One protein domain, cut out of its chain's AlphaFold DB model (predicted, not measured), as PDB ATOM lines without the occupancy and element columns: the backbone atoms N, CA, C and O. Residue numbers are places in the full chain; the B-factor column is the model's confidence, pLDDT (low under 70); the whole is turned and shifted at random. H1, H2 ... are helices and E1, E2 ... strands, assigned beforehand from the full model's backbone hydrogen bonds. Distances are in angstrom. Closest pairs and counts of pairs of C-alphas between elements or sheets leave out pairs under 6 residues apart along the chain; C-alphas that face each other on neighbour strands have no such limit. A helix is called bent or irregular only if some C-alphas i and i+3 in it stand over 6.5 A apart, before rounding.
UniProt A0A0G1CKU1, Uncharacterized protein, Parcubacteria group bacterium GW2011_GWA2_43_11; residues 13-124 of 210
ATOM      1  N   ASN A  13      50.275 -14.088 139.086       53.94
ATOM      2  CA  ASN A  13      50.818 -14.862 137.973       53.94
ATOM      3  C   ASN A  13      50.250 -14.309 136.651       53.94
ATOM      4  O   ASN A  13      49.026 -14.224 136.511       53.94
ATOM      5  N   PRO A  14      51.100 -13.946 135.674       54.69
ATOM      6  CA  PRO A  14      50.643 -13.381 134.406       54.69
ATOM      7  C   PRO A  14      49.788 -14.341 133.567       54.69
ATOM      8  O   PRO A  14      48.937 -13.874 132.810       54.69
ATOM      9  N   GLU A  15      49.961 -15.662 133.715       55.53
ATOM     10  CA  GLU A  15      49.181 -16.674 132.985       55.53
ATOM     11  C   GLU A  15      47.749 -16.812 133.527       55.53
ATOM     12  O   GLU A  15      46.819 -17.076 132.766       55.53
ATOM     13  N   THR A  16      47.552 -16.630 134.837       56.00
ATOM     14  CA  THR A  16      46.263 -16.884 135.508       56.00
ATOM     15  C   THR A  16      45.555 -15.612 135.962       56.00
ATOM     16  O   THR A  16      44.367 -15.671 136.286       56.00
ATOM     17  N   GLN A  17      46.258 -14.472 135.991       54.44
ATOM     18  CA  GLN A  17      45.781 -13.173 136.488       54.44
ATOM     19  C   GLN A  17      45.231 -13.231 137.926       54.44
ATOM     20  O   GLN A  17      44.455 -12.377 138.353       54.44
ATOM     21  N   LYS A  18      45.631 -14.250 138.693       53.03
ATOM     22  CA  LYS A  18      45.259 -14.448 140.096       53.03
ATOM     23  C   LYS A  18      46.473 -14.236 140.985       53.03
ATOM     24  O   LYS A  18      47.606 -14.396 140.537       53.03
ATOM     25  N   SER A  19      46.216 -13.892 142.251       56.38
ATOM     26  CA  SER A  19      47.214 -14.019 143.315       56.38
ATOM     27  C   SER A  19      47.521 -15.507 143.499       56.38
ATOM     28  O   SER A  19      46.898 -16.170 144.326       56.38
ATOM     29  N   ASP A  20      48.407 -16.042 142.671       57.38
ATOM     30  CA  ASP A  20      48.840 -17.430 142.709       57.38
ATOM     31  C   ASP A  20      49.879 -17.636 143.808       57.38
ATOM     32  O   ASP A  20      50.481 -16.696 144.323       57.38
ATOM     33  N   ASP A  21      50.119 -18.899 144.139       75.25
ATOM     34  CA  ASP A  21      51.239 -19.325 144.966       75.25
ATOM     35  C   ASP A  21      52.573 -18.748 144.432       75.25
ATOM     36  O   ASP A  21      52.846 -18.712 143.223       75.25
ATOM     37  N   LEU A  22      53.425 -18.285 145.348       82.44
ATOM     38  CA  LEU A  22      54.766 -17.776 145.066       82.44
ATOM     39  C   LEU A  22      55.603 -18.789 144.282       82.44
ATOM     40  O   LEU A  22      56.372 -18.393 143.403       82.44
ATOM     41  N   ILE A  23      55.412 -20.085 144.544       87.88
ATOM     42  CA  ILE A  23      56.085 -21.167 143.819       87.88
ATOM     43  C   ILE A  23      55.678 -21.165 142.343       87.88
ATOM     44  O   ILE A  23      56.541 -21.200 141.465       87.88
ATOM     45  N   ALA A  24      54.379 -21.072 142.049       84.75
ATOM     46  CA  ALA A  24      53.872 -21.049 140.678       84.75
ATOM     47  C   ALA A  24      54.370 -19.813 139.916       84.75
ATOM     48  O   ALA A  24      54.853 -19.924 138.787       84.75
ATOM     49  N   THR A  25      54.347 -18.652 140.571       85.94
ATOM     50  CA  THR A  25      54.839 -17.394 139.994       85.94
ATOM     51  C   THR A  25      56.343 -17.454 139.716       85.94
ATOM     52  O   THR A  25      56.802 -17.047 138.649       85.94
ATOM     53  N   ALA A  26      57.128 -18.020 140.635       90.06
ATOM     54  CA  ALA A  26      58.556 -18.241 140.435       90.06
ATOM     55  C   ALA A  26      58.839 -19.234 139.302       90.06
ATOM     56  O   ALA A  26      59.760 -19.013 138.515       90.06
ATOM     57  N   ARG A  27      58.020 -20.284 139.163       90.38
ATOM     58  CA  ARG A  27      58.131 -21.257 138.070       90.38
ATOM     59  C   ARG A  27      57.899 -20.592 136.715       90.38
ATOM     60  O   ARG A  27      58.706 -20.778 135.804       90.38
ATOM     61  N   ALA A  28      56.842 -19.789 136.594       89.12
ATOM     62  CA  ALA A  28      56.548 -19.023 135.385       89.12
ATOM     63  C   ALA A  28      57.687 -18.044 135.052       89.12
ATOM     64  O   ALA A  28      58.153 -17.997 133.914       89.12
ATOM     65  N   ALA A  29      58.211 -17.330 136.055       90.94
ATOM     66  CA  ALA A  29      59.323 -16.402 135.868       90.94
ATOM     67  C   ALA A  29      60.597 -17.105 135.377       90.94
ATOM     68  O   ALA A  29      61.235 -16.630 134.440       90.94
ATOM     69  N   VAL A  30      60.963 -18.253 135.959       93.75
ATOM     70  CA  VAL A  30      62.141 -19.027 135.528       93.75
ATOM     71  C   VAL A  30      61.980 -19.537 134.099       93.75
ATOM     72  O   VAL A  30      62.923 -19.436 133.315       93.75
ATOM     73  N   ARG A  31      60.790 -20.032 133.732       93.00
ATOM     74  CA  ARG A  31      60.493 -20.444 132.352       93.00
ATOM     75  C   ARG A  31      60.622 -19.281 131.378       93.00
ATOM     76  O   ARG A  31      61.280 -19.430 130.361       93.00
ATOM     77  N   HIS A  32      60.048 -18.124 131.697       93.12
ATOM     78  CA  HIS A  32      60.169 -16.939 130.849       93.12
ATOM     79  C   HIS A  32      61.631 -16.512 130.689       93.12
ATOM     80  O   HIS A  32      62.139 -16.412 129.576       93.12
ATOM     81  N   LEU A  33      62.353 -16.331 131.795       94.12
ATOM     82  CA  LEU A  33      63.748 -15.892 131.762       94.12
ATOM     83  C   LEU A  33      64.671 -16.887 131.043       94.12
ATOM     84  O   LEU A  33      65.651 -16.460 130.430       94.12
ATOM     85  N   SER A  34      64.375 -18.189 131.076       93.62
ATOM     86  CA  SER A  34      65.162 -19.186 130.345       93.62
ATOM     87  C   SER A  34      64.979 -19.088 128.827       93.62
ATOM     88  O   SER A  34      65.934 -19.369 128.105       93.62
ATOM     89  N   THR A  35      63.832 -18.601 128.329       94.25
ATOM     90  CA  THR A  35      63.642 -18.312 126.888       94.25
ATOM     91  C   THR A  35      64.526 -17.170 126.388       94.25
ATOM     92  O   THR A  35      64.886 -17.132 125.216       94.25
ATOM     93  N   LEU A  36      64.933 -16.270 127.289       93.50
ATOM     94  CA  LEU A  36      65.854 -15.167 127.001       93.50
ATOM     95  C   LEU A  36      67.331 -15.593 127.079       93.50
ATOM     96  O   LEU A  36      68.234 -14.758 126.961       93.50
ATOM     97  N   CYS A  37      67.590 -16.875 127.335       94.31
ATOM     98  CA  CYS A  37      68.919 -17.429 127.524       94.31
ATOM     99  C   CYS A  37      69.299 -18.394 126.399       94.31
ATOM    100  O   CYS A  37      68.468 -19.075 125.809       94.31
ATOM    101  N   THR A  38      70.602 -18.524 126.176       93.44
ATOM    102  CA  THR A  38      71.207 -19.592 125.375       93.44
ATOM    103  C   THR A  38      71.885 -20.599 126.297       93.44
ATOM    104  O   THR A  38      72.472 -20.206 127.311       93.44
ATOM    105  N   LYS A  39      71.842 -21.890 125.946       92.56
ATOM    106  CA  LYS A  39      72.627 -22.917 126.644       92.56
ATOM    107  C   LYS A  39      74.109 -22.759 126.310       92.56
ATOM    108  O   LYS A  39      74.462 -22.664 125.139       92.56
ATOM    109  N   ASP A  40      74.955 -22.707 127.336       86.62
ATOM    110  CA  ASP A  40      76.407 -22.763 127.176       86.62
ATOM    111  C   ASP A  40      76.907 -24.208 126.988       86.62
ATOM    112  O   ASP A  40      76.132 -25.167 127.025       86.62
ATOM    113  N   GLU A  41      78.216 -24.366 126.795       86.12
ATOM    114  CA  GLU A  41      78.888 -25.665 126.615       86.12
ATOM    115  C   GLU A  41      78.707 -26.618 127.811       86.12
ATOM    116  O   GLU A  41      78.861 -27.829 127.674       86.12
ATOM    117  N   PHE A  42      78.326 -26.091 128.976       85.12
ATOM    118  CA  PHE A  42      78.037 -26.852 130.191       85.12
ATOM    119  C   PHE A  42      76.531 -27.089 130.388       85.12
ATOM    120  O   PHE A  42      76.112 -27.515 131.466       85.12
ATOM    121  N   GLY A  43      75.704 -26.780 129.382       83.38
ATOM    122  CA  GLY A  43      74.249 -26.921 129.422       83.38
ATOM    123  C   GLY A  43      73.533 -25.870 130.273       83.38
ATOM    124  O   GLY A  43      72.344 -26.024 130.551       83.38
ATOM    125  N   ARG A  44      74.220 -24.804 130.699       88.69
ATOM    126  CA  ARG A  44      73.669 -23.771 131.585       88.69
ATOM    127  C   ARG A  44      72.985 -22.676 130.779       88.69
ATOM    128  O   ARG A  44      73.526 -22.202 129.784       88.69
ATOM    129  N   PHE A  45      71.832 -22.207 131.245       93.81
ATOM    130  CA  PHE A  45      71.122 -21.107 130.597       93.81
ATOM    131  C   PHE A  45      71.759 -19.778 130.980       93.81
ATOM    132  O   PHE A  45      71.667 -19.338 132.127       93.81
ATOM    133  N   THR A  46      72.400 -19.122 130.015       93.00
ATOM    134  CA  THR A  46      72.932 -17.773 130.209       93.00
ATOM    135  C   THR A  46      72.313 -16.794 129.225       93.00
ATOM    136  O   THR A  46      72.194 -17.084 128.040       93.00
ATOM    137  N   GLY A  47      71.916 -15.624 129.716       91.50
ATOM    138  CA  GLY A  47      71.255 -14.595 128.917       91.50
ATOM    139  C   GLY A  47      71.724 -13.203 129.305       91.50
ATOM    140  O   GLY A  47      72.251 -12.992 130.402       91.50
ATOM    141  N   ARG A  48      71.570 -12.243 128.392       91.69
ATOM    142  CA  ARG A  48      71.855 -10.826 128.647       91.69
ATOM    143  C   ARG A  48      70.569 -10.035 128.524       91.69
ATOM    144  O   ARG A  48      70.042  -9.890 127.429       91.69
ATOM    145  N   PHE A  49      70.078  -9.523 129.644       90.62
ATOM    146  CA  PHE A  49      68.815  -8.795 129.679       90.62
ATOM    147  C   PHE A  49      68.730  -7.881 130.906       90.62
ATOM    148  O   PHE A  49      69.557  -7.939 131.824       90.62
ATOM    149  N   GLN A  50      67.724  -7.011 130.917       90.19
ATOM    150  CA  GLN A  50      67.339  -6.221 132.082       90.19
ATOM    151  C   GLN A  50      66.252  -6.971 132.841       90.19
ATOM    152  O   GLN A  50      65.089  -6.891 132.474       90.19
ATOM    153  N   ILE A  51      66.619  -7.682 133.910       89.00
ATOM    154  CA  ILE A  51      65.689  -8.583 134.613       89.00
ATOM    155  C   ILE A  51      64.383  -7.905 135.049       89.00
ATOM    156  O   ILE A  51      63.330  -8.512 134.931       89.00
ATOM    157  N   HIS A  52      64.434  -6.644 135.491       88.81
ATOM    158  CA  HIS A  52      63.232  -5.885 135.842       88.81
ATOM    159  C   HIS A  52      62.314  -5.701 134.633       88.81
ATOM    160  O   HIS A  52      61.169  -6.129 134.663       88.81
ATOM    161  N   LYS A  53      62.848  -5.117 133.553       88.44
ATOM    162  CA  LYS A  53      62.103  -4.836 132.326       88.44
ATOM    163  C   LYS A  53      61.560  -6.119 131.691       88.44
ATOM    164  O   LYS A  53      60.398  -6.170 131.329       88.44
ATOM    165  N   SER A  54      62.368  -7.177 131.640       89.62
ATOM    166  CA  SER A  54      61.965  -8.465 131.069       89.62
ATOM    167  C   SER A  54      60.846  -9.160 131.848       89.62
ATOM    168  O   SER A  54      60.043  -9.859 131.237       89.62
ATOM    169  N   LEU A  55      60.803  -9.009 133.175       88.44
ATOM    170  CA  LEU A  55      59.709  -9.532 133.999       88.44
ATOM    171  C   LEU A  55      58.462  -8.640 133.888       88.44
ATOM    172  O   LEU A  55      57.354  -9.140 133.752       88.44
ATOM    173  N   GLU A  56      58.632  -7.324 133.883       85.75
ATOM    174  CA  GLU A  56      57.524  -6.379 133.730       85.75
ATOM    175  C   GLU A  56      56.812  -6.533 132.374       85.75
ATOM    176  O   GLU A  56      55.589  -6.642 132.330       85.75
ATOM    177  N   GLU A  57      57.569  -6.655 131.279       85.56
ATOM    178  CA  GLU A  57      57.041  -6.911 129.928       85.56
ATOM    179  C   GLU A  57      56.315  -8.260 129.816       85.56
ATOM    180  O   GLU A  57      55.427  -8.414 128.982       85.56
ATOM    181  N   ALA A  58      56.657  -9.225 130.672       83.19
ATOM    182  CA  ALA A  58      55.970 -10.512 130.761       83.19
ATOM    183  C   ALA A  58      54.763 -10.503 131.714       83.19
ATOM    184  O   ALA A  58      54.179 -11.553 131.968       83.19
ATOM    185  N   GLY A  59      54.377  -9.335 132.238       77.38
ATOM    186  CA  GLY A  59      53.193  -9.168 133.083       77.38
ATOM    187  C   GLY A  59      53.403  -9.523 134.558       77.38
ATOM    188  O   GLY A  59      52.430  -9.666 135.297       77.38
ATOM    189  N   PHE A  60      54.649  -9.665 135.023       78.62
ATOM    190  CA  PHE A  60      54.923  -9.865 136.447       78.62
ATOM    191  C   PHE A  60      54.797  -8.529 137.198       78.62
ATOM    192  O   PHE A  60      55.723  -7.722 137.213       78.62
ATOM    193  N   HIS A  61      53.658  -8.311 137.863       66.25
ATOM    194  CA  HIS A  61      53.370  -7.111 138.676       66.25
ATOM    195  C   HIS A  61      53.697  -7.266 140.170       66.25
ATOM    196  O   HIS A  61      53.352  -6.414 140.991       66.25
ATOM    197  N   VAL A  62      54.355  -8.367 140.531       56.66
ATOM    198  CA  VAL A  62      54.863  -8.644 141.881       56.66
ATOM    199  C   VAL A  62      55.745  -7.478 142.328       56.66
ATOM    200  O   VAL A  62      56.343  -6.835 141.472       56.66
ATOM    201  N   GLY A  63      55.884  -7.215 143.636       62.75
ATOM    202  CA  GLY A  63      56.892  -6.284 144.169       62.75
ATOM    203  C   GLY A  63      58.285  -6.613 143.617       62.75
ATOM    204  O   GLY A  63      59.019  -7.413 144.197       62.75
ATOM    205  N   LEU A  64      58.605  -6.050 142.446       72.94
ATOM    206  CA  LEU A  64      59.618  -6.546 141.513       72.94
ATOM    207  C   LEU A  64      60.992  -6.631 142.175       72.94
ATOM    208  O   LEU A  64      61.651  -7.660 142.030       72.94
ATOM    209  N   PRO A  65      61.421  -5.636 142.978       81.31
ATOM    210  CA  PRO A  65      62.669  -5.736 143.721       81.31
ATOM    211  C   PRO A  65      62.707  -6.926 144.691       81.31
ATOM    212  O   PRO A  65      63.701  -7.650 144.726       81.31
ATOM    213  N   GLN A  66      61.640  -7.155 145.463       81.44
ATOM    214  CA  GLN A  66      61.550  -8.248 146.437       81.44
ATOM    215  C   GLN A  66      61.454  -9.607 145.743       81.44
ATOM    216  O   GLN A  66      62.071 -10.567 146.198       81.44
ATOM    217  N   PHE A  67      60.740  -9.685 144.622       86.31
ATOM    218  CA  PHE A  67      60.622 -10.909 143.838       86.31
ATOM    219  C   PHE A  67      61.931 -11.269 143.126       86.31
ATOM    220  O   PHE A  67      62.378 -12.408 143.191       86.31
ATOM    221  N   ILE A  68      62.621 -10.292 142.531       88.75
ATOM    222  CA  ILE A  68      63.967 -10.489 141.971       88.75
ATOM    223  C   ILE A  68      64.942 -10.934 143.070       88.75
ATOM    224  O   ILE A  68      65.783 -11.808 142.844       88.75
ATOM    225  N   LEU A  69      64.832 -10.354 144.270       88.50
ATOM    226  CA  LEU A  69      65.629 -10.769 145.419       88.50
ATOM    227  C   LEU A  69      65.312 -12.215 145.818       88.50
ATOM    228  O   LEU A  69      66.240 -12.991 146.020       88.50
ATOM    229  N   PHE A  70      64.036 -12.593 145.854       90.69
ATOM    230  CA  PHE A  70      63.600 -13.963 146.105       90.69
ATOM    231  C   PHE A  70      64.191 -14.947 145.084       90.69
ATOM    232  O   PHE A  70      64.864 -15.896 145.482       90.69
ATOM    233  N   LEU A  71      64.060 -14.678 143.778       92.50
ATOM    234  CA  LEU A  71      64.649 -15.508 142.715       92.50
ATOM    235  C   LEU A  71      66.168 -15.674 142.886       92.50
ATOM    236  O   LEU A  71      66.722 -16.740 142.616       92.50
ATOM    237  N   LYS A  72      66.851 -14.627 143.361       92.38
ATOM    238  CA  LYS A  72      68.287 -14.665 143.647       92.38
ATOM    239  C   LYS A  72      68.621 -15.512 144.875       92.38
ATOM    240  O   LYS A  72      69.594 -16.259 144.832       92.38
ATOM    241  N   PHE A  73      67.865 -15.384 145.964       90.56
ATOM    242  CA  PHE A  73      68.105 -16.137 147.202       90.56
ATOM    243  C   PHE A  73      67.782 -17.623 147.047       90.56
ATOM    244  O   PHE A  73      68.536 -18.453 147.540       90.56
ATOM    245  N   MET A  74      66.742 -17.949 146.279       92.81
ATOM    246  CA  MET A  74      66.431 -19.322 145.873       92.81
ATOM    247  C   MET A  74      67.471 -19.919 144.909       92.81
ATOM    248  O   MET A  74      67.382 -21.087 144.552       92.81
ATOM    249  N   GLY A  75      68.441 -19.129 144.431       92.56
ATOM    250  CA  GLY A  75      69.452 -19.585 143.475       92.56
ATOM    251  C   GLY A  75      68.930 -19.796 142.050       92.56
ATOM    252  O   GLY A  75      69.660 -20.315 141.213       92.56
ATOM    253  N   LEU A  76      67.704 -19.358 141.754       94.56
ATOM    254  CA  LEU A  76      67.052 -19.523 140.453       94.56
ATOM    255  C   LEU A  76      67.629 -18.592 139.389       94.56
ATOM    256  O   LEU A  76      67.678 -18.939 138.209       94.56
ATOM    257  N   VAL A  77      68.072 -17.403 139.810       93.69
ATOM    258  CA  VAL A  77      68.690 -16.413 138.928       93.69
ATOM    259  C   VAL A  77      69.928 -15.815 139.585       93.69
ATOM    260  O   VAL A  77      69.868 -15.223 140.664       93.69
ATOM    261  N   ARG A  78      71.074 -15.905 138.907       92.56
ATOM    262  CA  ARG A  78      72.357 -15.386 139.391       92.56
ATOM    263  C   ARG A  78      72.955 -14.391 138.407       92.56
ATOM    264  O   ARG A  78      73.245 -14.707 137.261       92.56
ATOM    265  N   LYS A  79      73.207 -13.176 138.886       91.69
ATOM    266  CA  LYS A  79      73.943 -12.143 138.149       91.69
ATOM    267  C   LYS A  79      75.426 -12.523 138.056       91.69
ATOM    268  O   LYS A  79      76.042 -12.776 139.089       91.69
ATOM    269  N   LEU A  80      75.981 -12.552 136.844       87.75
ATOM    270  CA  LEU A  80      77.377 -12.918 136.577       87.75
ATOM    271  C   LEU A  80      78.259 -11.680 136.386       87.75
ATOM    272  O   LEU A  80      79.146 -11.423 137.193       87.75
ATOM    273  N   THR A  81      78.011 -10.899 135.335       83.94
ATOM    274  CA  THR A  81      78.853  -9.756 134.952       83.94
ATOM    275  C   THR A  81      78.014  -8.582 134.445       83.94
ATOM    276  O   THR A  81      76.860  -8.742 134.031       83.94
ATOM    277  N   LYS A  82      78.583  -7.374 134.529       71.44
ATOM    278  CA  LYS A  82      78.022  -6.135 133.975       71.44
ATOM    279  C   LYS A  82      78.555  -5.951 132.557       71.44
ATOM    280  O   LYS A  82      79.756  -6.101 132.359       71.44
ATOM    281  N   ASP A  83      77.677  -5.658 131.599       64.25
ATOM    282  CA  ASP A  83      78.127  -5.288 130.255       64.25
ATOM    283  C   ASP A  83      78.776  -3.896 130.294       64.25
ATOM    284  O   ASP A  83      78.395  -3.059 131.121       64.25
ATOM    285  N   GLY A  84      79.743  -3.637 129.410       58.75
ATOM    286  CA  GLY A  84      80.547  -2.402 129.414       58.75
ATOM    287  C   GLY A  84      79.723  -1.105 129.373       58.75
ATOM    288  O   GLY A  84      80.128  -0.105 129.957       58.75
ATOM    289  N   ASN A  85      78.516  -1.151 128.797       61.84
ATOM    290  CA  ASN A  85      77.599  -0.008 128.682       61.84
ATOM    291  C   ASN A  85      76.617   0.144 129.862       61.84
ATOM    292  O   ASN A  85      75.779   1.039 129.868       61.84
ATOM    293  N   GLY A  86      76.686  -0.730 130.869       60.53
ATOM    294  CA  GLY A  86      75.971  -0.603 132.142       60.53
ATOM    295  C   GLY A  86      74.451  -0.783 132.133       60.53
ATOM    296  O   GLY A  86      73.870  -0.839 133.216       60.53
ATOM    297  N   THR A  87      73.823  -0.937 130.968       70.06
ATOM    298  CA  THR A  87      72.368  -1.087 130.815       70.06
ATOM    299  C   THR A  87      71.884  -2.533 130.878       70.06
ATOM    300  O   THR A  87      70.733  -2.748 131.236       70.06
ATOM    301  N   CYS A  88      72.725  -3.528 130.589       78.12
ATOM    302  CA  CYS A  88      72.361  -4.948 130.627       78.12
ATOM    303  C   CYS A  88      73.316  -5.749 131.521       78.12
ATOM    304  O   CYS A  88      74.488  -5.400 131.699       78.12
ATOM    305  N   TYR A  89      72.811  -6.846 132.086       87.25
ATOM    306  CA  TYR A  89      73.605  -7.772 132.889       87.25
ATOM    307  C   TYR A  89      73.544  -9.172 132.296       87.25
ATOM    308  O   TYR A  89      72.502  -9.596 131.794       87.25
ATOM    309  N   LYS A  90      74.660  -9.901 132.389       90.94
ATOM    310  CA  LYS A  90      74.673 -11.334 132.105       90.94
ATOM    311  C   LYS A  90      74.122 -12.074 133.320       90.94
ATOM    312  O   LYS A  90      74.645 -11.921 134.427       90.94
ATOM    313  N   PHE A  91      73.097 -12.881 133.104       93.38
ATOM    314  CA  PHE A  91      72.487 -13.737 134.111       93.38
ATOM    315  C   PHE A  91      72.704 -15.207 133.769       93.38
ATOM    316  O   PHE A  91      72.763 -15.589 132.603       93.38
ATOM    317  N   LEU A  92      72.830 -16.007 134.818       94.19
ATOM    318  CA  LEU A  92      72.661 -17.449 134.819       94.19
ATOM    319  C   LEU A  92      71.255 -17.733 135.354       94.19
ATOM    320  O   LEU A  92      70.910 -17.237 136.429       94.19
ATOM    321  N   VAL A  93      70.472 -18.508 134.617       95.56
ATOM    322  CA  VAL A  93      69.123 -18.933 135.001       95.56
ATOM    323  C   VAL A  93      69.137 -20.448 135.185       95.56
ATOM    324  O   VAL A  93      69.806 -21.165 134.440       95.56
ATOM    325  N   VAL A  94      68.449 -20.939 136.211       94.06
ATOM    326  CA  VAL A  94      68.282 -22.379 136.439       94.06
ATOM    327  C   VAL A  94      67.528 -23.006 135.268       94.06
ATOM    328  O   VAL A  94      66.564 -22.432 134.763       94.06
ATOM    329  N   ASP A  95      67.961 -24.194 134.840       92.44
ATOM    330  CA  ASP A  95      67.202 -24.973 133.865       92.44
ATOM    331  C   ASP A  95      65.821 -25.309 134.473       92.44
ATOM    332  O   ASP A  95      65.767 -25.905 135.556       92.44
ATOM    333  N   PRO A  96      64.708 -24.929 133.809       91.94
ATOM    334  CA  PRO A  96      63.361 -25.112 134.344       91.94
ATOM    335  C   PRO A  96      63.026 -26.550 134.755       91.94
ATOM    336  O   PRO A  96      62.148 -26.742 135.592       91.94
ATOM    337  N   THR A  97      63.710 -27.554 134.198       91.12
ATOM    338  CA  THR A  97      63.517 -28.968 134.557       91.12
ATOM    339  C   THR A  97      63.945 -29.300 135.988       91.12
ATOM    340  O   THR A  97      63.388 -30.216 136.585       91.12
ATOM    341  N   PHE A  98      64.867 -28.531 136.579       90.12
ATOM    342  CA  PHE A  98      65.306 -28.711 137.970       90.12
ATOM    343  C   PHE A  98      64.554 -27.822 138.963       90.12
ATOM    344  O   PHE A  98      64.881 -27.823 140.148       90.12
ATOM    345  N   PHE A  99      63.562 -27.049 138.512       91.75
ATOM    346  CA  PHE A  99      62.853 -26.110 139.378       91.75
ATOM    347  C   PHE A  99      62.231 -26.815 140.589       91.75
ATOM    348  O   PHE A  99      62.481 -26.413 141.720       91.75
ATOM    349  N   ASP A 100      61.495 -27.903 140.360       90.12
ATOM    350  CA  ASP A 100      60.780 -28.623 141.423       90.12
ATOM    351  C   ASP A 100      61.726 -29.365 142.386       90.12
ATOM    352  O   ASP A 100      61.338 -29.693 143.502       90.12
ATOM    353  N   LEU A 101      62.984 -29.590 141.985       89.62
ATOM    354  CA  LEU A 101      64.025 -30.135 142.861       89.62
ATOM    355  C   LEU A 101      64.575 -29.071 143.824       89.62
ATOM    356  O   LEU A 101      64.964 -29.387 144.944       89.62
ATOM    357  N   LEU A 102      64.649 -27.817 143.369       86.88
ATOM    358  CA  LEU A 102      65.237 -26.707 144.124       86.88
ATOM    359  C   LEU A 102      64.206 -25.931 144.943       86.88
ATOM    360  O   LEU A 102      64.563 -25.314 145.945       86.88
ATOM    361  N   VAL A 103      62.949 -25.923 144.500       90.81
ATOM    362  CA  VAL A 103      61.878 -25.107 145.070       90.81
ATOM    363  C   VAL A 103      60.841 -26.011 145.720       90.81
ATOM    364  O   VAL A 103      59.874 -26.440 145.097       90.81
ATOM    365  N   THR A 104      61.045 -26.264 147.008       89.12
ATOM    366  CA  THR A 104      60.073 -26.891 147.915       89.12
ATOM    367  C   THR A 104      59.476 -25.852 148.863       89.12
ATOM    368  O   THR A 104      60.096 -24.815 149.114       89.12
ATOM    369  N   GLU A 105      58.315 -26.130 149.456       84.94
ATOM    370  CA  GLU A 105      57.710 -25.247 150.470       84.94
ATOM    371  C   GLU A 105      58.677 -24.930 151.625       84.94
ATOM    372  O   GLU A 105      58.791 -23.781 152.055       84.94
ATOM    373  N   GLU A 106      59.448 -25.927 152.072       85.25
ATOM    374  CA  GLU A 106      60.462 -25.771 153.120       85.25
ATOM    375  C   GLU A 106      61.575 -24.801 152.705       85.25
ATOM    376  O   GLU A 106      61.919 -23.886 153.458       85.25
ATOM    377  N   SER A 107      62.113 -24.958 151.489       90.06
ATOM    378  CA  SER A 107      63.167 -24.080 150.964       90.06
ATOM    379  C   SER A 107      62.681 -22.639 150.781       90.06
ATOM    380  O   SER A 107      63.392 -21.693 151.126       90.06
ATOM    381  N   VAL A 108      61.437 -22.465 150.323       88.81
ATOM    382  CA  VAL A 108      60.794 -21.157 150.165       88.81
ATOM    383  C   VAL A 108      60.615 -20.492 151.524       88.81
ATOM    384  O   VAL A 108      61.005 -19.338 151.691       88.81
ATOM    385  N   SER A 109      60.100 -21.218 152.518       82.38
ATOM    386  CA  SER A 109      59.941 -20.716 153.886       82.38
ATOM    387  C   SER A 109      61.283 -20.294 154.500       82.38
ATOM    388  O   SER A 109      61.405 -19.193 155.047       82.38
ATOM    389  N   ALA A 110      62.326 -21.113 154.332       85.25
ATOM    390  CA  ALA A 110      63.674 -20.803 154.802       85.25
ATOM    391  C   ALA A 110      64.242 -19.531 154.149       85.25
ATOM    392  O   ALA A 110      64.787 -18.666 154.842       85.25
ATOM    393  N   VAL A 111      64.074 -19.375 152.833       89.06
ATOM    394  CA  VAL A 111      64.532 -18.185 152.103       89.06
ATOM    395  C   VAL A 111      63.753 -16.938 152.505       89.06
ATOM    396  O   VAL A 111      64.362 -15.893 152.738       89.06
ATOM    397  N   LEU A 112      62.429 -17.024 152.647       85.19
ATOM    398  CA  LEU A 112      61.614 -15.894 153.094       85.19
ATOM    399  C   LEU A 112      62.012 -15.438 154.503       85.19
ATOM    400  O   LEU A 112      62.144 -14.233 154.738       85.19
ATOM    401  N   LYS A 113      62.286 -16.381 155.413       81.50
ATOM    402  CA  LYS A 113      62.813 -16.076 156.749       81.50
ATOM    403  C   LYS A 113      64.165 -15.365 156.666       81.50
ATOM    404  O   LYS A 113      64.335 -14.308 157.270       81.50
ATOM    405  N   GLN A 114      65.091 -15.873 155.855       84.56
ATOM    406  CA  GLN A 114      66.401 -15.250 155.662       84.56
ATOM    407  C   GLN A 114      66.296 -13.833 155.066       84.56
ATOM    408  O   GLN A 114      67.041 -12.926 155.452       84.56
ATOM    409  N   MET A 115      65.384 -13.621 154.114       84.00
ATOM    410  CA  MET A 115      65.125 -12.303 153.530       84.00
ATOM    411  C   MET A 115      64.574 -11.329 154.576       84.00
ATOM    412  O   MET A 115      64.998 -10.173 154.610       84.00
ATOM    413  N   TYR A 116      63.668 -11.795 155.441       78.50
ATOM    414  CA  TYR A 116      63.120 -11.001 156.537       78.50
ATOM    415  C   TYR A 116      64.207 -10.592 157.538       78.50
ATOM    416  O   TYR A 116      64.356  -9.405 157.824       78.50
ATOM    417  N   GLU A 117      65.019 -11.547 157.997       77.88
ATOM    418  CA  GLU A 117      66.120 -11.295 158.934       77.88
ATOM    419  C   GLU A 117      67.114 -10.272 158.372       77.88
ATOM    420  O   GLU A 117      67.511  -9.334 159.061       77.88
ATOM    421  N   ARG A 118      67.473 -10.377 157.085       79.44
ATOM    422  CA  ARG A 118      68.361  -9.393 156.443       79.44
ATOM    423  C   ARG A 118      67.755  -7.997 156.366       79.44
ATOM    424  O   ARG A 118      68.483  -7.021 156.529       79.44
ATOM    425  N   LEU A 119      66.454  -7.887 156.108       74.75
ATOM    426  CA  LEU A 119      65.764  -6.597 156.100       74.75
ATOM    427  C   LEU A 119      65.688  -5.988 157.502       74.75
ATOM    428  O   LEU A 119      65.844  -4.777 157.643       74.75
ATOM    429  N   GLU A 120      65.486  -6.806 158.535       74.00
ATOM    430  CA  GLU A 120      65.506  -6.358 159.929       74.00
ATOM    431  C   GLU A 120      66.897  -5.850 160.327       74.00
ATOM    432  O   GLU A 120      67.013  -4.743 160.851       74.00
ATOM    433  N   VAL A 121      67.958  -6.578 159.964       76.12
ATOM    434  CA  VAL A 121      69.346  -6.128 160.158       76.12
ATOM    435  C   VAL A 121      69.611  -4.819 159.413       76.12
ATOM    436  O   VAL A 121      70.177  -3.897 159.988       76.12
ATOM    437  N   GLN A 122      69.167  -4.692 158.159       75.62
ATOM    438  CA  GLN A 122      69.351  -3.460 157.389       75.62
ATOM    439  C   GLN A 122      68.639  -2.262 158.035       75.62
ATOM    440  O   GLN A 122      69.196  -1.165 158.064       75.62
ATOM    441  N   ARG A 123      67.429  -2.458 158.576       76.44
ATOM    442  CA  ARG A 123      66.714  -1.418 159.333       76.44
ATOM    443  C   ARG A 123      67.493  -1.012 160.583       76.44
ATOM    444  O   ARG A 123      67.747   0.172 160.755       76.44
ATOM    445  N   LEU A 124      67.950  -1.985 161.371       79.56
ATOM    446  CA  LEU A 124      68.785  -1.744 162.552       79.56
ATOM    447  C   LEU A 124      70.068  -0.977 162.209       79.56
ATOM    448  O   LEU A 124      70.416  -0.025 162.899       79.56
TER     449      LEU A 124
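What this domain is: This is residues 13 to 124 of the 210 residues of an uncharacterized protein of Parcubacteria group bacterium GW2011_GWA2_43_11 (UniProt A0A0G1CKU1). A small, twisted three-stranded sheet has the helix H1 over one face, and shorter helices gather round H1: H2 and H3 on one side, and H4 on the other. A long last helix, H5, packs on H3 at the end of the body away from the sheet, and its residues 116 to 124 stick out. The printed part has 112 residues, with five named helices and three named strands in the order H1 E1 H2 H3 E2 E3 H4 H5. The sheet runs E1 E3 E2, antiparallel throughout, and the class is mixed, helices and strands. The whole is compact, with a radius of gyration of the C-alphas of 14.3 A and spans of 37 by 34 by 27 A.

Where its parts are: The sheet is made of E1, residues 45 to 49, E3, residues 89 to 93, and E2, residues 77 to 82, which is 14.7 A long. H1, residues 22 to 35, begins at C-alpha 22 at (54.766, -17.776, 145.066) and is 20.2 A long. H2 holds residues 51 to 57 and H3 residues 64 to 73, 14.0 A long. H4, residues 96 to 102, is irregular, with C-alphas 97 and 100 at 7.4 A. H5, residues 105 to 124, is 28.7 A long and ends at C-alpha 124 at (68.785, -1.744, 162.552).

How they stand to each other: E3 is the inner strand. It is antiparallel to E1, with N 91 and O 47 at 2.8 A, and to E2, with N 80 and O 90 at 2.8 A; E2 and E3 form a hairpin. The sheet is only just strongly twisted, with C-alphas up to 4.4 A off its best plane. E1, H2 and H3, and E2 form a split strand-helix-strand unit, two strands running the same way with E3 between them, and its crossover is right-handed. H1 is on the sheet at a height of 10.9 A, slantwise to the strands, at 43 degrees to E2 on the local plane; with H1 on one face the sheet makes two layers. H2 and H3 only graze the sheet. H1 touches H4, closest at the C-alphas of Arg 31 and Pro 96, 5.8 A, opposite ways at a shallow tilt of 34 degrees, only just short of steep. H1, with residues 29 to 33 alone, only just touches H2, with 3 pairs of C-alphas within 8 A, the closest those of Ala 29 and Leu 55, 7.1 A. H3 touches H2, closest at the C-alphas of His 52 and Leu 64, 6.8 A. H5, with residues 111 to 115 alone, touches H3 at a steep tilt of 64 degrees, closest at the C-alphas of Phe 73 and Val 111, 6.4 A. H5 and E2 are apart. Each O i to N i+4 pair is within hydrogen-bond range in H1, H2, H3 and H5; H4 has 1 of 3, and 3 of 4 O i to N i+3 pairs.

The domain as a whole: The C-alphas of Glu 41 and Leu 124, the two farthest apart, are 44.3 A apart. The printed part has no cut and no long link. Confidence is under 70 in residues 13 to 20, 61 to 63 and 83 to 86.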